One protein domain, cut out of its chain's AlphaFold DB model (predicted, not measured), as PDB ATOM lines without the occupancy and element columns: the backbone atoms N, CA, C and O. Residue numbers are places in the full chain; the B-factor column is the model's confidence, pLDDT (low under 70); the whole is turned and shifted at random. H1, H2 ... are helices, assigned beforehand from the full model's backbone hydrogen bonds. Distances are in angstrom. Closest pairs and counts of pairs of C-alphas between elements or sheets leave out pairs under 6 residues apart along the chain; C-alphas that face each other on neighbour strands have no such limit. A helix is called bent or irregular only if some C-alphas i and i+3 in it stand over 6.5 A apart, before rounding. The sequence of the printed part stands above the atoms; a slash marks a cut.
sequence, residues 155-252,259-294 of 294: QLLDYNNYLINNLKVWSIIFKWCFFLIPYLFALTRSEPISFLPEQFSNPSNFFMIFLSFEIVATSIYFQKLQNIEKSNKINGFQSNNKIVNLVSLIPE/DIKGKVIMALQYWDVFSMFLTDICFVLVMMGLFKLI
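What this domain is: This is residues 155 to 252 and 259 to 294 of the 294 residues of the protein "Golgi to ER traffic protein 2" of Vanderwaltozyma polyspora (strain ATCC 22028 / DSM 70294 / BCRC 21397 / CBS 2163 / NBRC 10782 / NRRL Y-8283 / UCD 57-17) (UniProt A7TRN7). What does the model look like? H5, H3 and the bent H1 run lengthwise in a loose rod, with H3 running opposite to H5 and to the arm H1a. Short H2 lies at one end of the rod and short H4 packs on H5 at the other. What is it made of? The 134 printed residues hold five named helices, in the order H1, H2, H3, H4, H5, and no named strand; the class is all helix. How large is it? It is loose, with a radius of gyration of the C-alphas of 19.0 A and spans of 62 by 25 by 22 A.

Where its parts are: Where are the longest helices? H5, residues 260 to 293, runs 48.6 A from C-alpha 260 at (1.901, 13.758, 6.333) to C-alpha 293 at (-14.507, 29.344, -36.655). H1, residues 155 to 188, was assigned as one helix by its hydrogen bonds but is bent: C-alphas 178 and 181 are 6.8 A apart. Its arms are H1a, residues 155 to 178, 33.9 A, starting at (-1.998, -7.275, -7.676), and H1b, residues 181 to 188, 10.7 A. Where are the others? H3, residues 203 to 232, runs 43.5 A and is irregular, with C-alphas 204 and 207 7.2 A apart. H2 is residues 198 to 201, 5.2 A, and H4 is residues 242 to 248, 9.9 A.

How they stand to each other: What does the hub touch? H3 is the hub, and its residues 214 to 222 touch H5 at a shallow tilt of 31 degrees, opposite ways; the closest C-alphas, of Thr 218 and Val 273, are 7.3 A apart. H3 touches H1a at a shallow tilt of 24 degrees, opposite ways, closest at the C-alphas of Ser 171 and Tyr 221, 7.2 A. H3 and H2 only just touch, only at the corner, with 3 pairs of C-alphas within 8 A, the closest being Gln 199 and Asn 205 at 6.8 A. What of the other parts? H4 touches residues 260 to 265 of H5, closest at the C-alphas of Val 247 and Lys 261, 6.6 A. H1b and H5 are close but not clearly touching, with the C-alphas of Thr 188 and Phe 291 7.1 A apart; H3 and H4 are apart. How do the backbones run? Every O i to N i+4 pair is within hydrogen-bond range in H1a, H1b, H4 and H5, and 24 of 26 are in H3; H2 is too short for such a pair.

The domain as a whole: How far does it reach? The two C-alphas farthest apart, of Glu 191 and Pro 251, are 63.6 A apart. Is anything missing? Residues 253 to 258 are not printed, and C-alphas 252 and 259 are 8.4 A apart across the cut. Where is confidence low? The mean pLDDT of the printed part is 75.6, and 33 residues are under 70, among them residues 230 to 252.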
ATOM      1  N   GLN A 155      -0.773  -6.880  -6.982       70.93
ATOM      2  CA  GLN A 155      -1.998  -7.275  -7.676       70.93
ATOM      3  C   GLN A 155      -3.261  -6.590  -7.136       70.93
ATOM      4  O   GLN A 155      -4.152  -6.232  -7.904       70.93
ATOM      5  N   LEU A 156      -3.358  -6.396  -5.820       72.14
ATOM      6  CA  LEU A 156      -4.495  -5.727  -5.196       72.14
ATOM      7  C   LEU A 156      -4.433  -4.210  -5.415       72.14
ATOM      8  O   LEU A 156      -5.466  -3.556  -5.561       72.14
ATOM      9  N   LEU A 157      -3.223  -3.654  -5.505       68.03
ATOM     10  CA  LEU A 157      -3.015  -2.265  -5.896       68.03
ATOM     11  C   LEU A 157      -3.397  -2.020  -7.361       68.03
ATOM     12  O   LEU A 157      -4.128  -1.073  -7.655       68.03
ATOM     13  N   ASP A 158      -2.955  -2.892  -8.265       74.13
ATOM     14  CA  ASP A 158      -3.265  -2.823  -9.694       74.13
ATOM     15  C   ASP A 158      -4.770  -2.949  -9.936       74.13
ATOM     16  O   ASP A 158      -5.342  -2.208 -10.738       74.13
ATOM     17  N   TYR A 159      -5.441  -3.822  -9.180       75.87
ATOM     18  CA  TYR A 159      -6.892  -3.950  -9.222       75.87
ATOM     19  C   TYR A 159      -7.607  -2.670  -8.762       75.87
ATOM     20  O   TYR A 159      -8.532  -2.206  -9.431       75.87
ATOM     21  N   ASN A 160      -7.158  -2.045  -7.670       71.07
ATOM     22  CA  ASN A 160      -7.714  -0.766  -7.220       71.07
ATOM     23  C   ASN A 160      -7.487   0.354  -8.248       71.07
ATOM     24  O   ASN A 160      -8.419   1.096  -8.560       71.07
ATOM     25  N   ASN A 161      -6.289   0.441  -8.835       78.65
ATOM     26  CA  ASN A 161      -5.988   1.402  -9.900       78.65
ATOM     27  C   ASN A 161      -6.858   1.169 -11.139       78.65
ATOM     28  O   ASN A 161      -7.352   2.127 -11.733       78.65
ATOM     29  N   TYR A 162      -7.106  -0.090 -11.504       80.12
ATOM     30  CA  TYR A 162      -8.013  -0.439 -12.592       80.12
ATOM     31  C   TYR A 162      -9.446   0.031 -12.316       80.12
ATOM     32  O   TYR A 162     -10.059   0.650 -13.185       80.12
ATOM     33  N   LEU A 163      -9.972  -0.195 -11.107       78.33
ATOM     34  CA  LEU A 163     -11.309   0.275 -10.727       78.33
ATOM     35  C   LEU A 163     -11.414   1.806 -10.771       78.33
ATOM     36  O   LEU A 163     -12.397   2.332 -11.298       78.33
ATOM     37  N   ILE A 164     -10.402   2.514 -10.261       80.23
ATOM     38  CA  ILE A 164     -10.345   3.983 -10.278       80.23
ATOM     39  C   ILE A 164     -10.274   4.503 -11.717       80.23
ATOM     40  O   ILE A 164     -11.030   5.404 -12.081       80.23
ATOM     41  N   ASN A 165      -9.417   3.916 -12.556       81.28
ATOM     42  CA  ASN A 165      -9.280   4.320 -13.951       81.28
ATOM     43  C   ASN A 165     -10.553   4.022 -14.754       81.28
ATOM     44  O   ASN A 165     -11.001   4.858 -15.533       81.28
ATOM     45  N   ASN A 166     -11.197   2.878 -14.523       85.19
ATOM     46  CA  ASN A 166     -12.466   2.551 -15.164       85.19
ATOM     47  C   ASN A 166     -13.580   3.522 -14.737       85.19
ATOM     48  O   ASN A 166     -14.332   4.008 -15.580       85.19
ATOM     49  N   LEU A 167     -13.649   3.878 -13.446       82.05
ATOM     50  CA  LEU A 167     -14.574   4.904 -12.963       82.05
ATOM     51  C   LEU A 167     -14.296   6.261 -13.626       82.05
ATOM     52  O   LEU A 167     -15.243   6.948 -13.998       82.05
ATOM     53  N   LYS A 168     -13.020   6.638 -13.778       81.85
ATOM     54  CA  LYS A 168     -12.586   7.888 -14.421       81.85
ATOM     55  C   LYS A 168     -12.975   7.929 -15.898       81.85
ATOM     56  O   LYS A 168     -13.584   8.892 -16.347       81.85
ATOM     57  N   VAL A 169     -12.684   6.869 -16.648       83.92
ATOM     58  CA  VAL A 169     -13.060   6.763 -18.064       83.92
ATOM     59  C   VAL A 169     -14.580   6.809 -18.214       83.92
ATOM     60  O   VAL A 169     -15.100   7.576 -19.023       83.92
ATOM     61  N   TRP A 170     -15.309   6.050 -17.397       88.47
ATOM     62  CA  TRP A 170     -16.766   6.022 -17.453       88.47
ATOM     63  C   TRP A 170     -17.397   7.364 -17.056       88.47
ATOM     64  O   TRP A 170     -18.346   7.800 -17.707       88.47
ATOM     65  N   SER A 171     -16.861   8.055 -16.043       84.18
ATOM     66  CA  SER A 171     -17.358   9.374 -15.635       84.18
ATOM     67  C   SER A 171     -17.119  10.430 -16.714       84.18
ATOM     68  O   SER A 171     -18.029  11.210 -16.992       84.18
ATOM     69  N   ILE A 172     -15.956  10.414 -17.376       85.23
ATOM     70  CA  ILE A 172     -15.638  11.307 -18.499       85.23
ATOM     71  C   ILE A 172     -16.578  11.040 -19.675       85.23
ATOM     72  O   ILE A 172     -17.213  11.973 -20.161       85.23
ATOM     73  N   ILE A 173     -16.716   9.782 -20.106       87.17
ATOM     74  CA  ILE A 173     -17.572   9.421 -21.247       87.17
ATOM     75  C   ILE A 173     -19.023   9.806 -20.972       87.17
ATOM     76  O   ILE A 173     -19.659  10.437 -21.813       87.17
ATOM     77  N   PHE A 174     -19.550   9.458 -19.796       87.28
ATOM     78  CA  PHE A 174     -20.924   9.784 -19.428       87.28
ATOM     79  C   PHE A 174     -21.154  11.298 -19.442       87.28
ATOM     80  O   PHE A 174     -22.095  11.796 -20.054       87.28
ATOM     81  N   LYS A 175     -20.253  12.058 -18.828       84.49
ATOM     82  CA  LYS A 175     -20.342  13.515 -18.783       84.49
ATOM     83  C   LYS A 175     -20.300  14.151 -20.176       84.49
ATOM     84  O   LYS A 175     -21.124  15.010 -20.487       84.49
ATOM     85  N   TRP A 176     -19.389  13.693 -21.028       84.33
ATOM     86  CA  TRP A 176     -19.238  14.204 -22.387       84.33
ATOM     87  C   TRP A 176     -20.435  13.869 -23.277       84.33
ATOM     88  O   TRP A 176     -20.991  14.767 -23.909       84.33
ATOM     89  N   CYS A 177     -20.875  12.609 -23.293       85.77
ATOM     90  CA  CYS A 177     -21.994  12.172 -24.130       85.77
ATOM     91  C   CYS A 177     -23.336  12.768 -23.697       85.77
ATOM     92  O   CYS A 177     -24.134  13.140 -24.552       85.77
ATOM     93  N   PHE A 178     -23.607  12.840 -22.391       84.27
ATOM     94  CA  PHE A 178     -24.937  13.214 -21.902       84.27
ATOM     95  C   PHE A 178     -25.111  14.711 -21.654       84.27
ATOM     96  O   PHE A 178     -26.241  15.190 -21.709       84.27
ATOM     97  N   PHE A 179     -24.033  15.454 -21.392       80.60
ATOM     98  CA  PHE A 179     -24.135  16.871 -21.038       80.60
ATOM     99  C   PHE A 179     -23.381  17.762 -22.010       80.60
ATOM    100  O   PHE A 179     -23.984  18.647 -22.611       80.60
ATOM    101  N   LEU A 180     -22.089  17.513 -22.216       82.62
ATOM    102  CA  LEU A 180     -21.233  18.444 -22.951       82.62
ATOM    103  C   LEU A 180     -21.593  18.500 -24.445       82.62
ATOM    104  O   LEU A 180     -21.795  19.586 -24.982       82.62
ATOM    105  N   ILE A 181     -21.759  17.347 -25.103       82.80
ATOM    106  CA  ILE A 181     -22.144  17.287 -26.522       82.80
ATOM    107  C   ILE A 181     -23.533  17.910 -26.759       82.80
ATOM    108  O   ILE A 181     -23.627  18.802 -27.606       82.80
ATOM    109  N   PRO A 182     -24.602  17.530 -26.026       80.56
ATOM    110  CA  PRO A 182     -25.910  18.167 -26.185       80.56
ATOM    111  C   PRO A 182     -25.883  19.669 -25.904       80.56
ATOM    112  O   PRO A 182     -26.564  20.430 -26.587       80.56
ATOM    113  N   TYR A 183     -25.083  20.109 -24.928       80.40
ATOM    114  CA  TYR A 183     -24.997  21.517 -24.563       80.40
ATOM    115  C   TYR A 183     -24.251  22.356 -25.608       80.40
ATOM    116  O   TYR A 183     -24.740  23.412 -26.001       80.40
ATOM    117  N   LEU A 184     -23.128  21.862 -26.140       79.04
ATOM    118  CA  LEU A 184     -22.438  22.498 -27.271       79.04
ATOM    119  C   LEU A 184     -23.316  22.525 -28.529       79.04
ATOM    120  O   LEU A 184     -23.347  23.525 -29.248       79.04
ATOM    121  N   PHE A 185     -24.071  21.455 -28.782       78.80
ATOM    122  CA  PHE A 185     -25.028  21.416 -29.885       78.80
ATOM    123  C   PHE A 185     -26.167  22.432 -29.711       78.80
ATOM    124  O   PHE A 185     -26.592  23.056 -30.680       78.80
ATOM    125  N   ALA A 186     -26.650  22.638 -28.483       76.00
ATOM    126  CA  ALA A 186     -27.652  23.660 -28.197       76.00
ATOM    127  C   ALA A 186     -27.101  25.081 -28.386       76.00
ATOM    128  O   ALA A 186     -27.800  25.927 -28.929       76.00
ATOM    129  N   LEU A 187     -25.848  25.335 -27.994       75.18
ATOM    130  CA  LEU A 187     -25.225  26.661 -28.094       75.18
ATOM    131  C   LEU A 187     -24.913  27.088 -29.536       75.18
ATOM    132  O   LEU A 187     -24.892  28.275 -29.845       75.18
ATOM    133  N   THR A 188     -24.627  26.121 -30.408       73.54
ATOM    134  CA  THR A 188     -24.307  26.364 -31.826       73.54
ATOM    135  C   THR A 188     -25.550  26.582 -32.684       73.54
ATOM    136  O   THR A 188     -25.447  27.080 -33.805       73.54
ATOM    137  N   ARG A 189     -26.741  26.244 -32.179       71.34
ATOM    138  CA  ARG A 189     -27.999  26.530 -32.868       71.34
ATOM    139  C   ARG A 189     -28.457  27.951 -32.564       71.34
ATOM    140  O   ARG A 189     -28.592  28.341 -31.413       71.34
ATOM    141  N   SER A 190     -28.773  28.698 -33.621       65.05
ATOM    142  CA  SER A 190     -29.379  30.030 -33.496       65.05
ATOM    143  C   SER A 190     -30.824  29.983 -32.990       65.05
ATOM    144  O   SER A 190     -31.341  31.010 -32.555       65.05
ATOM    145  N   GLU A 191     -31.496  28.832 -33.084       69.56
ATOM    146  CA  GLU A 191     -32.885  28.695 -32.650       69.56
ATOM    147  C   GLU A 191     -32.963  28.176 -31.208       69.56
ATOM    148  O   GLU A 191     -32.399  27.115 -30.915       69.56
ATOM    149  N   PRO A 192     -33.678  28.883 -30.313       65.45
ATOM    150  CA  PRO A 192     -33.845  28.453 -28.936       65.45
ATOM    151  C   PRO A 192     -34.624  27.141 -28.909       65.45
ATOM    152  O   PRO A 192     -35.757  27.045 -29.386       65.45
ATOM    153  N   ILE A 193     -34.015  26.109 -28.334       68.16
ATOM    154  CA  ILE A 193     -34.684  24.824 -28.191       68.16
ATOM    155  C   ILE A 193     -35.725  24.948 -27.074       68.16
ATOM    156  O   ILE A 193     -35.369  25.184 -25.924       68.16
ATOM    157  N   SER A 194     -37.008  24.751 -27.393       71.39
ATOM    158  CA  SER A 194     -38.135  25.052 -26.492       71.39
ATOM    159  C   SER A 194     -38.135  24.293 -25.155       71.39
ATOM    160  O   SER A 194     -38.875  24.669 -24.251       71.39
ATOM    161  N   PHE A 195     -37.340  23.224 -25.015       74.57
ATOM    162  CA  PHE A 195     -37.219  22.483 -23.754       74.57
ATOM    163  C   PHE A 195     -36.197  23.087 -22.779       74.57
ATOM    164  O   PHE A 195     -36.196  22.710 -21.607       74.57
ATOM    165  N   LEU A 196     -35.318  23.989 -23.236       70.78
ATOM    166  CA  LEU A 196     -34.296  24.607 -22.395       70.78
ATOM    167  C   LEU A 196     -34.753  25.985 -21.909       70.78
ATOM    168  O   LEU A 196     -35.235  26.788 -22.708       70.78
ATOM    169  N   PRO A 197     -34.557  26.300 -20.618       75.20
ATOM    170  CA  PRO A 197     -34.750  27.654 -20.127       75.20
ATOM    171  C   PRO A 197     -33.843  28.628 -20.886       75.20
ATOM    172  O   PRO A 197     -32.687  28.318 -21.177       75.20
ATOM    173  N   GLU A 198     -34.343  29.830 -21.166       73.06
ATOM    174  CA  GLU A 198     -33.635  30.855 -21.944       73.06
ATOM    175  C   GLU A 198     -32.261  31.212 -21.340       73.06
ATOM    176  O   GLU A 198     -31.324  31.570 -22.057       73.06
ATOM    177  N   GLN A 199     -32.077  31.016 -20.024       74.95
ATOM    178  CA  GLN A 199     -30.777  31.193 -19.371       74.95
ATOM    179  C   GLN A 199     -29.678  30.289 -19.955       74.95
ATOM    180  O   GLN A 199     -28.524  30.714 -19.973       74.95
ATOM    181  N   PHE A 200     -30.026  29.093 -20.451       71.69
ATOM    182  CA  PHE A 200     -29.091  28.120 -21.033       71.69
ATOM    183  C   PHE A 200     -28.724  28.414 -22.485       71.69
ATOM    184  O   PHE A 200     -27.645  28.012 -22.916       71.69
ATOM    185  N   SER A 201     -29.591  29.111 -23.225       72.16
ATOM    186  CA  SER A 201     -29.361  29.441 -24.638       72.16
ATOM    187  C   SER A 201     -28.448  30.655 -24.821       72.16
ATOM    188  O   SER A 201     -27.925  30.880 -25.909       72.16
ATOM    189  N   ASN A 202     -28.263  31.457 -23.769       78.17
ATOM    190  CA  ASN A 202     -27.459  32.668 -23.834       78.17
ATOM    191  C   ASN A 202     -25.955  32.338 -23.780       78.17
ATOM    192  O   ASN A 202     -25.487  31.812 -22.763       78.17
ATOM    193  N   PRO A 203     -25.154  32.724 -24.793       75.74
ATOM    194  CA  PRO A 203     -23.723  32.411 -24.831       75.74
ATOM    195  C   PRO A 203     -22.941  33.068 -23.684       75.74
ATOM    196  O   PRO A 203     -21.943  32.520 -23.227       75.74
ATOM    197  N   SER A 204     -23.414  34.201 -23.149       81.59
ATOM    198  CA  SER A 204     -22.789  34.862 -21.993       81.59
ATOM    199  C   SER A 204     -22.875  34.035 -20.704       81.59
ATOM    200  O   SER A 204     -22.018  34.175 -19.835       81.59
ATOM    201  N   ASN A 205     -23.890  33.176 -20.570       83.65
ATOM    202  CA  ASN A 205     -24.078  32.335 -19.387       83.65
ATOM    203  C   ASN A 205     -23.407  30.969 -19.533       83.65
ATOM    204  O   ASN A 205     -23.346  30.218 -18.558       83.65
ATOM    205  N   PHE A 206     -22.880  30.657 -20.724       83.15
ATOM    206  CA  PHE A 206     -22.300  29.358 -21.044       83.15
ATOM    207  C   PHE A 206     -21.267  28.918 -20.016       83.15
ATOM    208  O   PHE A 206     -21.394  27.851 -19.421       83.15
ATOM    209  N   PHE A 207     -20.278  29.774 -19.759       84.08
ATOM    210  CA  PHE A 207     -19.188  29.452 -18.847       84.08
ATOM    211  C   PHE A 207     -19.679  29.245 -17.410       84.08
ATOM    212  O   PHE A 207     -19.208  28.342 -16.729       84.08
ATOM    213  N   MET A 208     -20.655  30.036 -16.955       86.83
ATOM    214  CA  MET A 208     -21.207  29.920 -15.604       86.83
ATOM    215  C   MET A 208     -21.984  28.611 -15.425       86.83
ATOM    216  O   MET A 208     -21.798  27.911 -14.431       86.83
ATOM    217  N   ILE A 209     -22.825  28.265 -16.401       85.69
ATOM    218  CA  ILE A 209     -23.612  27.030 -16.390       85.69
ATOM    219  C   ILE A 209     -22.684  25.824 -16.489       85.69
ATOM    220  O   ILE A 209     -22.774  24.925 -15.651       85.69
ATOM    221  N   PHE A 210     -21.753  25.846 -17.445       86.59
ATOM    222  CA  PHE A 210     -20.739  24.815 -17.609       86.59
ATOM    223  C   PHE A 210     -19.964  24.609 -16.309       86.59
ATOM    224  O   PHE A 210     -19.962  23.504 -15.788       86.59
ATOM    225  N   LEU A 211     -19.410  25.672 -15.722       87.49
ATOM    226  CA  LEU A 211     -18.642  25.597 -14.483       87.49
ATOM    227  C   LEU A 211     -19.476  25.076 -13.302       87.49
ATOM    228  O   LEU A 211     -18.985  24.291 -12.496       87.49
ATOM    229  N   SER A 212     -20.742  25.480 -13.184       89.10
ATOM    230  CA  SER A 212     -21.612  24.990 -12.107       89.10
ATOM    231  C   SER A 212     -21.884  23.489 -12.233       89.10
ATOM    232  O   SER A 212     -21.761  22.749 -11.255       89.10
ATOM    233  N   PHE A 213     -22.182  23.025 -13.448       87.47
ATOM    234  CA  PHE A 213     -22.370  21.611 -13.736       87.47
ATOM    235  C   PHE A 213     -21.067  20.835 -13.531       87.47
ATOM    236  O   PHE A 213     -21.067  19.765 -12.928       87.47
ATOM    237  N   GLU A 214     -19.953  21.408 -13.968       87.84
ATOM    238  CA  GLU A 214     -18.609  20.872 -13.829       87.84
ATOM    239  C   GLU A 214     -18.252  20.617 -12.361       87.84
ATOM    240  O   GLU A 214     -17.812  19.524 -12.000       87.84
ATOM    241  N   ILE A 215     -18.507  21.596 -11.491       89.14
ATOM    242  CA  ILE A 215     -18.288  21.480 -10.047       89.14
ATOM    243  C   ILE A 215     -19.173  20.375  -9.454       89.14
ATOM    244  O   ILE A 215     -18.694  19.567  -8.655       89.14
ATOM    245  N   VAL A 216     -20.444  20.287  -9.858       89.64
ATOM    246  CA  VAL A 216     -21.372  19.245  -9.379       89.64
ATOM    247  C   VAL A 216     -20.933  17.852  -9.839       89.64
ATOM    248  O   VAL A 216     -20.853  16.931  -9.024       89.64
ATOM    249  N   ALA A 217     -20.596  17.686 -11.118       86.32
ATOM    250  CA  ALA A 217     -20.133  16.421 -11.680       86.32
ATOM    251  C   ALA A 217     -18.827  15.960 -11.018       86.32
ATOM    252  O   ALA A 217     -18.694  14.794 -10.634       86.32
ATOM    253  N   THR A 218     -17.896  16.892 -10.811       86.53
ATOM    254  CA  THR A 218     -16.625  16.645 -10.123       86.53
ATOM    255  C   THR A 218     -16.846  16.271  -8.655       86.53
ATOM    256  O   THR A 218     -16.215  15.343  -8.157       86.53
ATOM    257  N   SER A 219     -17.800  16.912  -7.971       87.85
ATOM    258  CA  SER A 219     -18.182  16.564  -6.596       87.85
ATOM    259  C   SER A 219     -18.740  15.141  -6.493       87.85
ATOM    260  O   SER A 219     -18.321  14.373  -5.627       87.85
ATOM    261  N   ILE A 220     -19.628  14.740  -7.410       86.70
ATOM    262  CA  ILE A 220     -20.170  13.371  -7.453       86.70
ATOM    263  C   ILE A 220     -19.053  12.353  -7.723       86.70
ATOM    264  O   ILE A 220     -19.011  11.298  -7.083       86.70
ATOM    265  N   TYR A 221     -18.136  12.657  -8.648       85.04
ATOM    266  CA  TYR A 221     -16.970  11.815  -8.918       85.04
ATOM    267  C   TYR A 221     -16.094  11.655  -7.671       85.04
ATOM    268  O   TYR A 221     -15.765  10.529  -7.299       85.04
ATOM    269  N   PHE A 222     -15.795  12.754  -6.979       84.11
ATOM    270  CA  PHE A 222     -14.992  12.739  -5.761       84.11
ATOM    271  C   PHE A 222     -15.653  11.931  -4.637       84.11
ATOM    272  O   PHE A 222     -14.992  11.121  -3.991       84.11
ATOM    273  N   GLN A 223     -16.970  12.059  -4.447       84.99
ATOM    274  CA  GLN A 223     -17.713  11.242  -3.481       84.99
ATOM    275  C   GLN A 223     -17.634   9.747  -3.814       84.99
ATOM    276  O   GLN A 223     -17.407   8.922  -2.929       84.99
ATOM    277  N   LYS A 224     -17.785   9.376  -5.093       81.02
ATOM    278  CA  LYS A 224     -17.640   7.977  -5.524       81.02
ATOM    279  C   LYS A 224     -16.219   7.461  -5.316       81.02
ATOM    280  O   LYS A 224     -16.059   6.331  -4.863       81.02
ATOM    281  N   LEU A 225     -15.211   8.283  -5.600       80.26
ATOM    282  CA  LEU A 225     -13.809   7.941  -5.390       80.26
ATOM    283  C   LEU A 225     -13.522   7.664  -3.906       80.26
ATOM    284  O   LEU A 225     -12.986   6.608  -3.575       80.26
ATOM    285  N   GLN A 226     -13.987   8.541  -3.010       77.81
ATOM    286  CA  GLN A 226     -13.879   8.330  -1.563       77.81
ATOM    287  C   GLN A 226     -14.630   7.082  -1.086       77.81
ATOM    288  O   GLN A 226     -14.165   6.385  -0.184       77.81
ATOM    289  N   ASN A 227     -15.793   6.778  -1.667       77.09
ATOM    290  CA  ASN A 227     -16.550   5.579  -1.306       77.09
ATOM    291  C   ASN A 227     -15.798   4.293  -1.686       77.09
ATOM    292  O   ASN A 227     -15.792   3.344  -0.901       77.09
ATOM    293  N   ILE A 228     -15.130   4.261  -2.846       70.44
ATOM    294  CA  ILE A 228     -14.293   3.123  -3.266       70.44
ATOM    295  C   ILE A 228     -13.087   2.967  -2.337       70.44
ATOM    296  O   ILE A 228     -12.770   1.852  -1.926       70.44
ATOM    297  N   GLU A 229     -12.450   4.075  -1.962       70.00
ATOM    298  CA  GLU A 229     -11.301   4.083  -1.054       70.00
ATOM    299  C   GLU A 229     -11.671   3.562   0.344       70.00
ATOM    300  O   GLU A 229     -11.033   2.641   0.859       70.00
ATOM    301  N   LYS A 230     -12.775   4.060   0.919       69.53
ATOM    302  CA  LYS A 230     -13.303   3.573   2.206       69.53
ATOM    303  C   LYS A 230     -13.662   2.092   2.154       69.53
ATOM    304  O   LYS A 230     -13.434   1.376   3.128       69.53
ATOM    305  N   SER A 231     -14.227   1.633   1.035       62.80
ATOM    306  CA  SER A 231     -14.664   0.245   0.892       62.80
ATOM    307  C   SER A 231     -13.503  -0.733   0.733       62.80
ATOM    308  O   SER A 231     -13.612  -1.853   1.225       62.80
ATOM    309  N   ASN A 232     -12.414  -0.347   0.061       57.21
ATOM    310  CA  ASN A 232     -11.285  -1.247  -0.177       57.21
ATOM    311  C   ASN A 232     -10.210  -1.219   0.918       57.21
ATOM    312  O   ASN A 232      -9.314  -2.052   0.853       57.21
ATOM    313  N   LYS A 233     -10.277  -0.319   1.920       55.91
ATOM    314  CA  LYS A 233      -9.312  -0.183   3.048       55.91
ATOM    315  C   LYS A 233      -7.825  -0.127   2.650       55.91
ATOM    316  O   LYS A 233      -6.946  -0.164   3.506       55.91
ATOM    317  N   ILE A 234      -7.542  -0.023   1.361       54.10
ATOM    318  CA  ILE A 234      -6.217  -0.003   0.773       54.10
ATOM    319  C   ILE A 234      -6.148   1.334   0.083       54.10
ATOM    320  O   ILE A 234      -6.827   1.577  -0.914       54.10
ATOM    321  N   ASN A 235      -5.343   2.217   0.660       55.50
ATOM    322  CA  ASN A 235      -4.989   3.472   0.034       55.50
ATOM    323  C   ASN A 235      -4.252   3.103  -1.263       55.50
ATOM    324  O   ASN A 235      -3.060   2.820  -1.228       55.50
ATOM    325  N   GLY A 236      -4.942   3.049  -2.404       51.56
ATOM    326  CA  GLY A 236      -4.359   2.666  -3.703       51.56
ATOM    327  C   GLY A 236      -3.157   3.528  -4.126       51.56
ATOM    328  O   GLY A 236      -2.394   3.167  -5.015       51.56
ATOM    329  N   PHE A 237      -2.942   4.648  -3.436       49.61
ATOM    330  CA  PHE A 237      -1.808   5.547  -3.611       49.61
ATOM    331  C   PHE A 237      -0.597   5.231  -2.730       49.61
ATOM    332  O   PHE A 237       0.448   5.845  -2.921       49.61
ATOM    333  N   GLN A 238      -0.702   4.296  -1.778       49.90
ATOM    334  CA  GLN A 238       0.362   4.044  -0.805       49.90
ATOM    335  C   GLN A 238       1.658   3.523  -1.444       49.90
ATOM    336  O   GLN A 238       2.716   3.720  -0.853       49.90
ATOM    337  N   SER A 239       1.592   2.902  -2.627       49.36
ATOM    338  CA  SER A 239       2.758   2.272  -3.265       49.36
ATOM    339  C   SER A 239       2.970   2.588  -4.749       49.36
ATOM    340  O   SER A 239       4.067   2.334  -5.237       49.36
ATOM    341  N   ASN A 240       2.013   3.184  -5.477       51.78
ATOM    342  CA  ASN A 240       2.237   3.471  -6.908       51.78
ATOM    343  C   ASN A 240       3.093   4.732  -7.141       51.78
ATOM    344  O   ASN A 240       3.766   4.869  -8.159       51.78
ATOM    345  N   ASN A 241       3.140   5.655  -6.178       51.56
ATOM    346  CA  ASN A 241       3.905   6.879  -6.357       51.56
ATOM    347  C   ASN A 241       5.234   6.833  -5.612       51.56
ATOM    348  O   ASN A 241       5.275   6.835  -4.382       51.56
ATOM    349  N   LYS A 242       6.327   6.968  -6.376       54.93
ATOM    350  CA  LYS A 242       7.668   7.338  -5.883       54.93
ATOM    351  C   LYS A 242       7.618   8.486  -4.864       54.93
ATOM    352  O   LYS A 242       8.449   8.541  -3.970       54.93
ATOM    353  N   ILE A 243       6.619   9.366  -4.975       54.12
ATOM    354  CA  ILE A 243       6.344  10.479  -4.057       54.12
ATOM    355  C   ILE A 243       5.962   9.988  -2.653       54.12
ATOM    356  O   ILE A 243       6.453  10.541  -1.679       54.12
ATOM    357  N   VAL A 244       5.131   8.948  -2.519       56.81
ATOM    358  CA  VAL A 244       4.772   8.402  -1.196       56.81
ATOM    359  C   VAL A 244       5.968   7.700  -0.564       56.81
ATOM    360  O   VAL A 244       6.199   7.893   0.626       56.81
ATOM    361  N   ASN A 245       6.783   6.999  -1.360       62.09
ATOM    362  CA  ASN A 245       8.057   6.444  -0.889       62.09
ATOM    363  C   ASN A 245       9.036   7.547  -0.447       62.09
ATOM    364  O   ASN A 245       9.704   7.408   0.577       62.09
ATOM    365  N   LEU A 246       9.093   8.668  -1.177       61.70
ATOM    366  CA  LEU A 246       9.916   9.824  -0.817       61.70
ATOM    367  C   LEU A 246       9.435  10.472   0.490       61.70
ATOM    368  O   LEU A 246      10.244  10.823   1.340       61.70
ATOM    369  N   VAL A 247       8.118  10.596   0.671       61.42
ATOM    370  CA  VAL A 247       7.519  11.166   1.886       61.42
ATOM    371  C   VAL A 247       7.672  10.224   3.079       61.42
ATOM    372  O   VAL A 247       7.912  10.706   4.177       61.42
ATOM    373  N   SER A 248       7.622   8.902   2.886       61.21
ATOM    374  CA  SER A 248       7.931   7.943   3.957       61.21
ATOM    375  C   SER A 248       9.409   7.912   4.351       61.21
ATOM    376  O   SER A 248       9.733   7.389   5.411       61.21
ATOM    377  N   LEU A 249      10.308   8.456   3.519       64.61
ATOM    378  CA  LEU A 249      11.717   8.614   3.879       64.61
ATOM    379  C   LEU A 249      11.935   9.804   4.825       64.61
ATOM    380  O   LEU A 249      12.987   9.895   5.453       64.61
ATOM    381  N   ILE A 250      10.967  10.721   4.932       65.97
ATOM    382  CA  ILE A 250      11.019  11.826   5.886       65.97
ATOM    383  C   ILE A 250      10.561  11.263   7.241       65.97
ATOM    384  O   ILE A 250       9.379  10.945   7.379       65.97
ATOM    385  N   PRO A 251      11.457  11.106   8.233       58.09
ATOM    386  CA  PRO A 251      11.085  10.541   9.522       58.09
ATOM    387  C   PRO A 251      10.016  11.396  10.210       58.09
ATOM    388  O   PRO A 251      10.083  12.632  10.216       58.09
ATOM    389  N   GLU A 252       9.032  10.721  10.803       58.06
ATOM    390  CA  GLU A 252       7.967  11.352  11.579       58.06
ATOM    391  C   GLU A 252       8.591  12.018  12.814       58.06
ATOM    392  O   GLU A 252       9.077  11.350  13.721       58.06
ATOM    393  N   ASP A 259       0.398  12.638  10.363       65.73
ATOM    394  CA  ASP A 259      -0.083  11.966   9.150       65.73
ATOM    395  C   ASP A 259       0.210  12.694   7.822       65.73
ATOM    396  O   ASP A 259      -0.658  12.813   6.948       65.73
ATOM    397  N   ILE A 260       1.453  13.152   7.611       69.37
ATOM    398  CA  ILE A 260       1.901  13.758   6.333       69.37
ATOM    399  C   ILE A 260       1.556  12.849   5.151       69.37
ATOM    400  O   ILE A 260       1.065  13.313   4.122       69.37
ATOM    401  N   LYS A 261       1.746  11.536   5.323       64.36
ATOM    402  CA  LYS A 261       1.414  10.521   4.323       64.36
ATOM    403  C   LYS A 261      -0.052  10.591   3.897       64.36
ATOM    404  O   LYS A 261      -0.335  10.625   2.700       64.36
ATOM    405  N   GLY A 262      -0.975  10.659   4.860       70.21
ATOM    406  CA  GLY A 262      -2.408  10.781   4.590       70.21
ATOM    407  C   GLY A 262      -2.736  12.076   3.847       70.21
ATOM    408  O   GLY A 262      -3.461  12.058   2.855       70.21
ATOM    409  N   LYS A 263      -2.126  13.196   4.250       77.49
ATOM    410  CA  LYS A 263      -2.328  14.495   3.587       77.49
ATOM    411  C   LYS A 263      -1.783  14.530   2.163       77.49
ATOM    412  O   LYS A 263      -2.425  15.109   1.296       77.49
ATOM    413  N   VAL A 264      -0.631  13.914   1.911       74.37
ATOM    414  CA  VAL A 264      -0.034  13.835   0.570       74.37
ATOM    415  C   VAL A 264      -0.880  12.965  -0.350       74.37
ATOM    416  O   VAL A 264      -1.101  13.347  -1.495       74.37
ATOM    417  N   ILE A 265      -1.399  11.837   0.142       71.08
ATOM    418  CA  ILE A 265      -2.331  10.998  -0.623       71.08
ATOM    419  C   ILE A 265      -3.593  11.793  -0.974       71.08
ATOM    420  O   ILE A 265      -3.976  11.835  -2.141       71.08
ATOM    421  N   MET A 266      -4.176  12.502  -0.004       74.05
ATOM    422  CA  MET A 266      -5.323  13.380  -0.253       74.05
ATOM    423  C   MET A 266      -4.981  14.481  -1.264       74.05
ATOM    424  O   MET A 266      -5.745  14.723  -2.191       74.05
ATOM    425  N   ALA A 267      -3.821  15.131  -1.140       79.31
ATOM    426  CA  ALA A 267      -3.381  16.176  -2.063       79.31
ATOM    427  C   ALA A 267      -3.182  15.645  -3.488       79.31
ATOM    428  O   ALA A 267      -3.566  16.304  -4.448       79.31
ATOM    429  N   LEU A 268      -2.625  14.445  -3.632       78.77
ATOM    430  CA  LEU A 268      -2.457  13.778  -4.916       78.77
ATOM    431  C   LEU A 268      -3.809  13.401  -5.539       78.77
ATOM    432  O   LEU A 268      -3.999  13.561  -6.741       78.77
ATOM    433  N   GLN A 269      -4.763  12.954  -4.723       77.30
ATOM    434  CA  GLN A 269      -6.130  12.681  -5.158       77.30
ATOM    435  C   GLN A 269      -6.831  13.969  -5.616       77.30
ATOM    436  O   GLN A 269      -7.438  13.995  -6.686       77.30
ATOM    437  N   TYR A 270      -6.693  15.063  -4.859       82.38
ATOM    438  CA  TYR A 270      -7.172  16.386  -5.268       82.38
ATOM    439  C   TYR A 270      -6.490  16.871  -6.546       82.38
ATOM    440  O   TYR A 270      -7.150  17.471  -7.388       82.38
ATOM    441  N   TRP A 271      -5.198  16.592  -6.714       86.22
ATOM    442  CA  TRP A 271      -4.459  16.927  -7.923       86.22
ATOM    443  C   TRP A 271      -4.984  16.171  -9.144       86.22
ATOM    444  O   TRP A 271      -5.172  16.783 -10.191       86.22
ATOM    445  N   ASP A 272      -5.275  14.873  -9.026       81.53
ATOM    446  CA  ASP A 272      -5.848  14.097 -10.132       81.53
ATOM    447  C   ASP A 272      -7.228  14.645 -10.537       81.53
ATOM    448  O   ASP A 272      -7.480  14.911 -11.714       81.53
ATOM    449  N   VAL A 273      -8.085  14.941  -9.555       83.65
ATOM    450  CA  VAL A 273      -9.401  15.569  -9.776       83.65
ATOM    451  C   VAL A 273      -9.265  16.958 -10.408       83.65
ATOM    452  O   VAL A 273      -9.977  17.287 -11.356       83.65
ATOM    453  N   PHE A 274      -8.323  17.770  -9.929       85.50
ATOM    454  CA  PHE A 274      -8.040  19.090 -10.481       85.50
ATOM    455  C   PHE A 274      -7.510  19.007 -11.916       85.50
ATOM    456  O   PHE A 274      -7.920  19.786 -12.774       85.50
ATOM    457  N   SER A 275      -6.646  18.034 -12.211       84.62
ATOM    458  CA  SER A 275      -6.132  17.804 -13.562       84.62
ATOM    459  C   SER A 275      -7.248  17.412 -14.535       84.62
ATOM    460  O   SER A 275      -7.270  17.881 -15.674       84.62
ATOM    461  N   MET A 276      -8.225  16.622 -14.072       84.10
ATOM    462  CA  MET A 276      -9.417  16.264 -14.840       84.10
ATOM    463  C   MET A 276     -10.287  17.495 -15.130       84.10
ATOM    464  O   MET A 276     -10.674  17.704 -16.277       84.10
ATOM    465  N   PHE A 277     -10.524  18.340 -14.126       86.34
ATOM    466  CA  PHE A 277     -11.253  19.605 -14.263       86.34
ATOM    467  C   PHE A 277     -10.574  20.578 -15.245       86.34
ATOM    468  O   PHE A 277     -11.218  21.144 -16.128       86.34
ATOM    469  N   LEU A 278      -9.251  20.740 -15.138       87.43
ATOM    470  CA  LEU A 278      -8.476  21.612 -16.023       87.43
ATOM    471  C   LEU A 278      -8.493  21.112 -17.474       87.43
ATOM    472  O   LEU A 278      -8.584  21.912 -18.406       87.43
ATOM    473  N   THR A 279      -8.432  19.791 -17.657       85.95
ATOM    474  CA  THR A 279      -8.538  19.160 -18.976       85.95
ATOM    475  C   THR A 279      -9.895  19.465 -19.607       85.95
ATOM    476  O   THR A 279      -9.935  19.856 -20.770       85.95
ATOM    477  N   ASP A 280     -10.990  19.376 -18.848       86.02
ATOM    478  CA  ASP A 280     -12.333  19.680 -19.353       86.02
ATOM    479  C   ASP A 280     -12.474  21.148 -19.789       86.02
ATOM    480  O   ASP A 280     -12.867  21.432 -20.919       86.02
ATOM    481  N   ILE A 281     -12.023  22.090 -18.951       86.11
ATOM    482  CA  ILE A 281     -11.993  23.519 -19.307       86.11
ATOM    483  C   ILE A 281     -11.198  23.748 -20.596       86.11
ATOM    484  O   ILE A 281     -11.648  24.478 -21.480       86.11
ATOM    485  N   CYS A 282     -10.023  23.127 -20.719       85.76
ATOM    486  CA  CYS A 282      -9.186  23.249 -21.908       85.76
ATOM    487  C   CYS A 282      -9.918  22.744 -23.159       85.76
ATOM    488  O   CYS A 282      -9.977  23.442 -24.171       85.76
ATOM    489  N   PHE A 283     -10.542  21.570 -23.079       85.30
ATOM    490  CA  PHE A 283     -11.313  21.009 -24.183       85.30
ATOM    491  C   PHE A 283     -12.507  21.877 -24.576       85.30
ATOM    492  O   PHE A 283     -12.746  22.072 -25.767       85.30
ATOM    493  N   VAL A 284     -13.238  22.431 -23.608       83.56
ATOM    494  CA  VAL A 284     -14.349  23.345 -23.888       83.56
ATOM    495  C   VAL A 284     -13.871  24.618 -24.578       83.56
ATOM    496  O   VAL A 284     -14.508  25.062 -25.532       83.56
ATOM    497  N   LEU A 285     -12.735  25.180 -24.161       83.41
ATOM    498  CA  LEU A 285     -12.138  26.340 -24.828       83.41
ATOM    499  C   LEU A 285     -11.739  26.022 -26.273       83.41
ATOM    500  O   LEU A 285     -12.025  26.813 -27.173       83.41
ATOM    501  N   VAL A 286     -11.130  24.856 -26.508       85.48
ATOM    502  CA  VAL A 286     -10.783  24.391 -27.859       85.48
ATOM    503  C   VAL A 286     -12.041  24.197 -28.705       85.48
ATOM    504  O   VAL A 286     -12.105  24.709 -29.819       85.48
ATOM    505  N   MET A 287     -13.070  23.528 -28.178       82.21
ATOM    506  CA  MET A 287     -14.334  23.310 -28.885       82.21
ATOM    507  C   MET A 287     -15.052  24.621 -29.205       82.21
ATOM    508  O   MET A 287     -15.510  24.803 -30.328       82.21
ATOM    509  N   MET A 288     -15.113  25.562 -28.263       79.59
ATOM    510  CA  MET A 288     -15.704  26.880 -28.505       79.59
ATOM    511  C   MET A 288     -14.922  27.655 -29.574       79.59
ATOM    512  O   MET A 288     -15.525  28.317 -30.416       79.59
ATOM    513  N   GLY A 289     -13.590  27.542 -29.576       80.33
ATOM    514  CA  GLY A 289     -12.740  28.091 -30.631       80.33
ATOM    515  C   GLY A 289     -13.036  27.486 -32.006       80.33
ATOM    516  O   GLY A 289     -13.161  28.226 -32.978       80.33
ATOM    517  N   LEU A 290     -13.208  26.163 -32.081       81.70
ATOM    518  CA  LEU A 290     -13.550  25.452 -33.317       81.70
ATOM    519  C   LEU A 290     -14.952  25.810 -33.826       81.70
ATOM    520  O   LEU A 290     -15.112  26.085 -35.009       81.70
ATOM    521  N   PHE A 291     -15.954  25.858 -32.947       74.38
ATOM    522  CA  PHE A 291     -17.323  26.202 -33.335       74.38
ATOM    523  C   PHE A 291     -17.504  27.674 -33.693       74.38
ATOM    524  O   PHE A 291     -18.382  27.980 -34.480       74.38
ATOM    525  N   LYS A 292     -16.692  28.585 -33.147       70.89
ATOM    526  CA  LYS A 292     -16.705  29.994 -33.567       70.89
ATOM    527  C   LYS A 292     -16.052  30.203 -34.941       70.89
ATOM    528  O   LYS A 292     -16.289  31.225 -35.577       70.89
ATOM    529  N   LEU A 293     -15.176  29.287 -35.355       67.64
ATOM    530  CA  LEU A 293     -14.507  29.344 -36.655       67.64
ATOM    531  C   LEU A 293     -15.413  28.865 -37.804       67.64
ATOM    532  O   LEU A 293     -15.188  29.272 -38.943       67.64
ATOM    533  N   ILE A 294     -16.388  28.000 -37.506       53.04
ATOM    534  CA  ILE A 294     -17.384  27.460 -38.448       53.04
ATOM    535  C   ILE A 294     -18.596  28.390 -38.492       53.04
ATOM    536  O   ILE A 294     -19.050  28.685 -39.619       53.04
TER     537      ILE A 294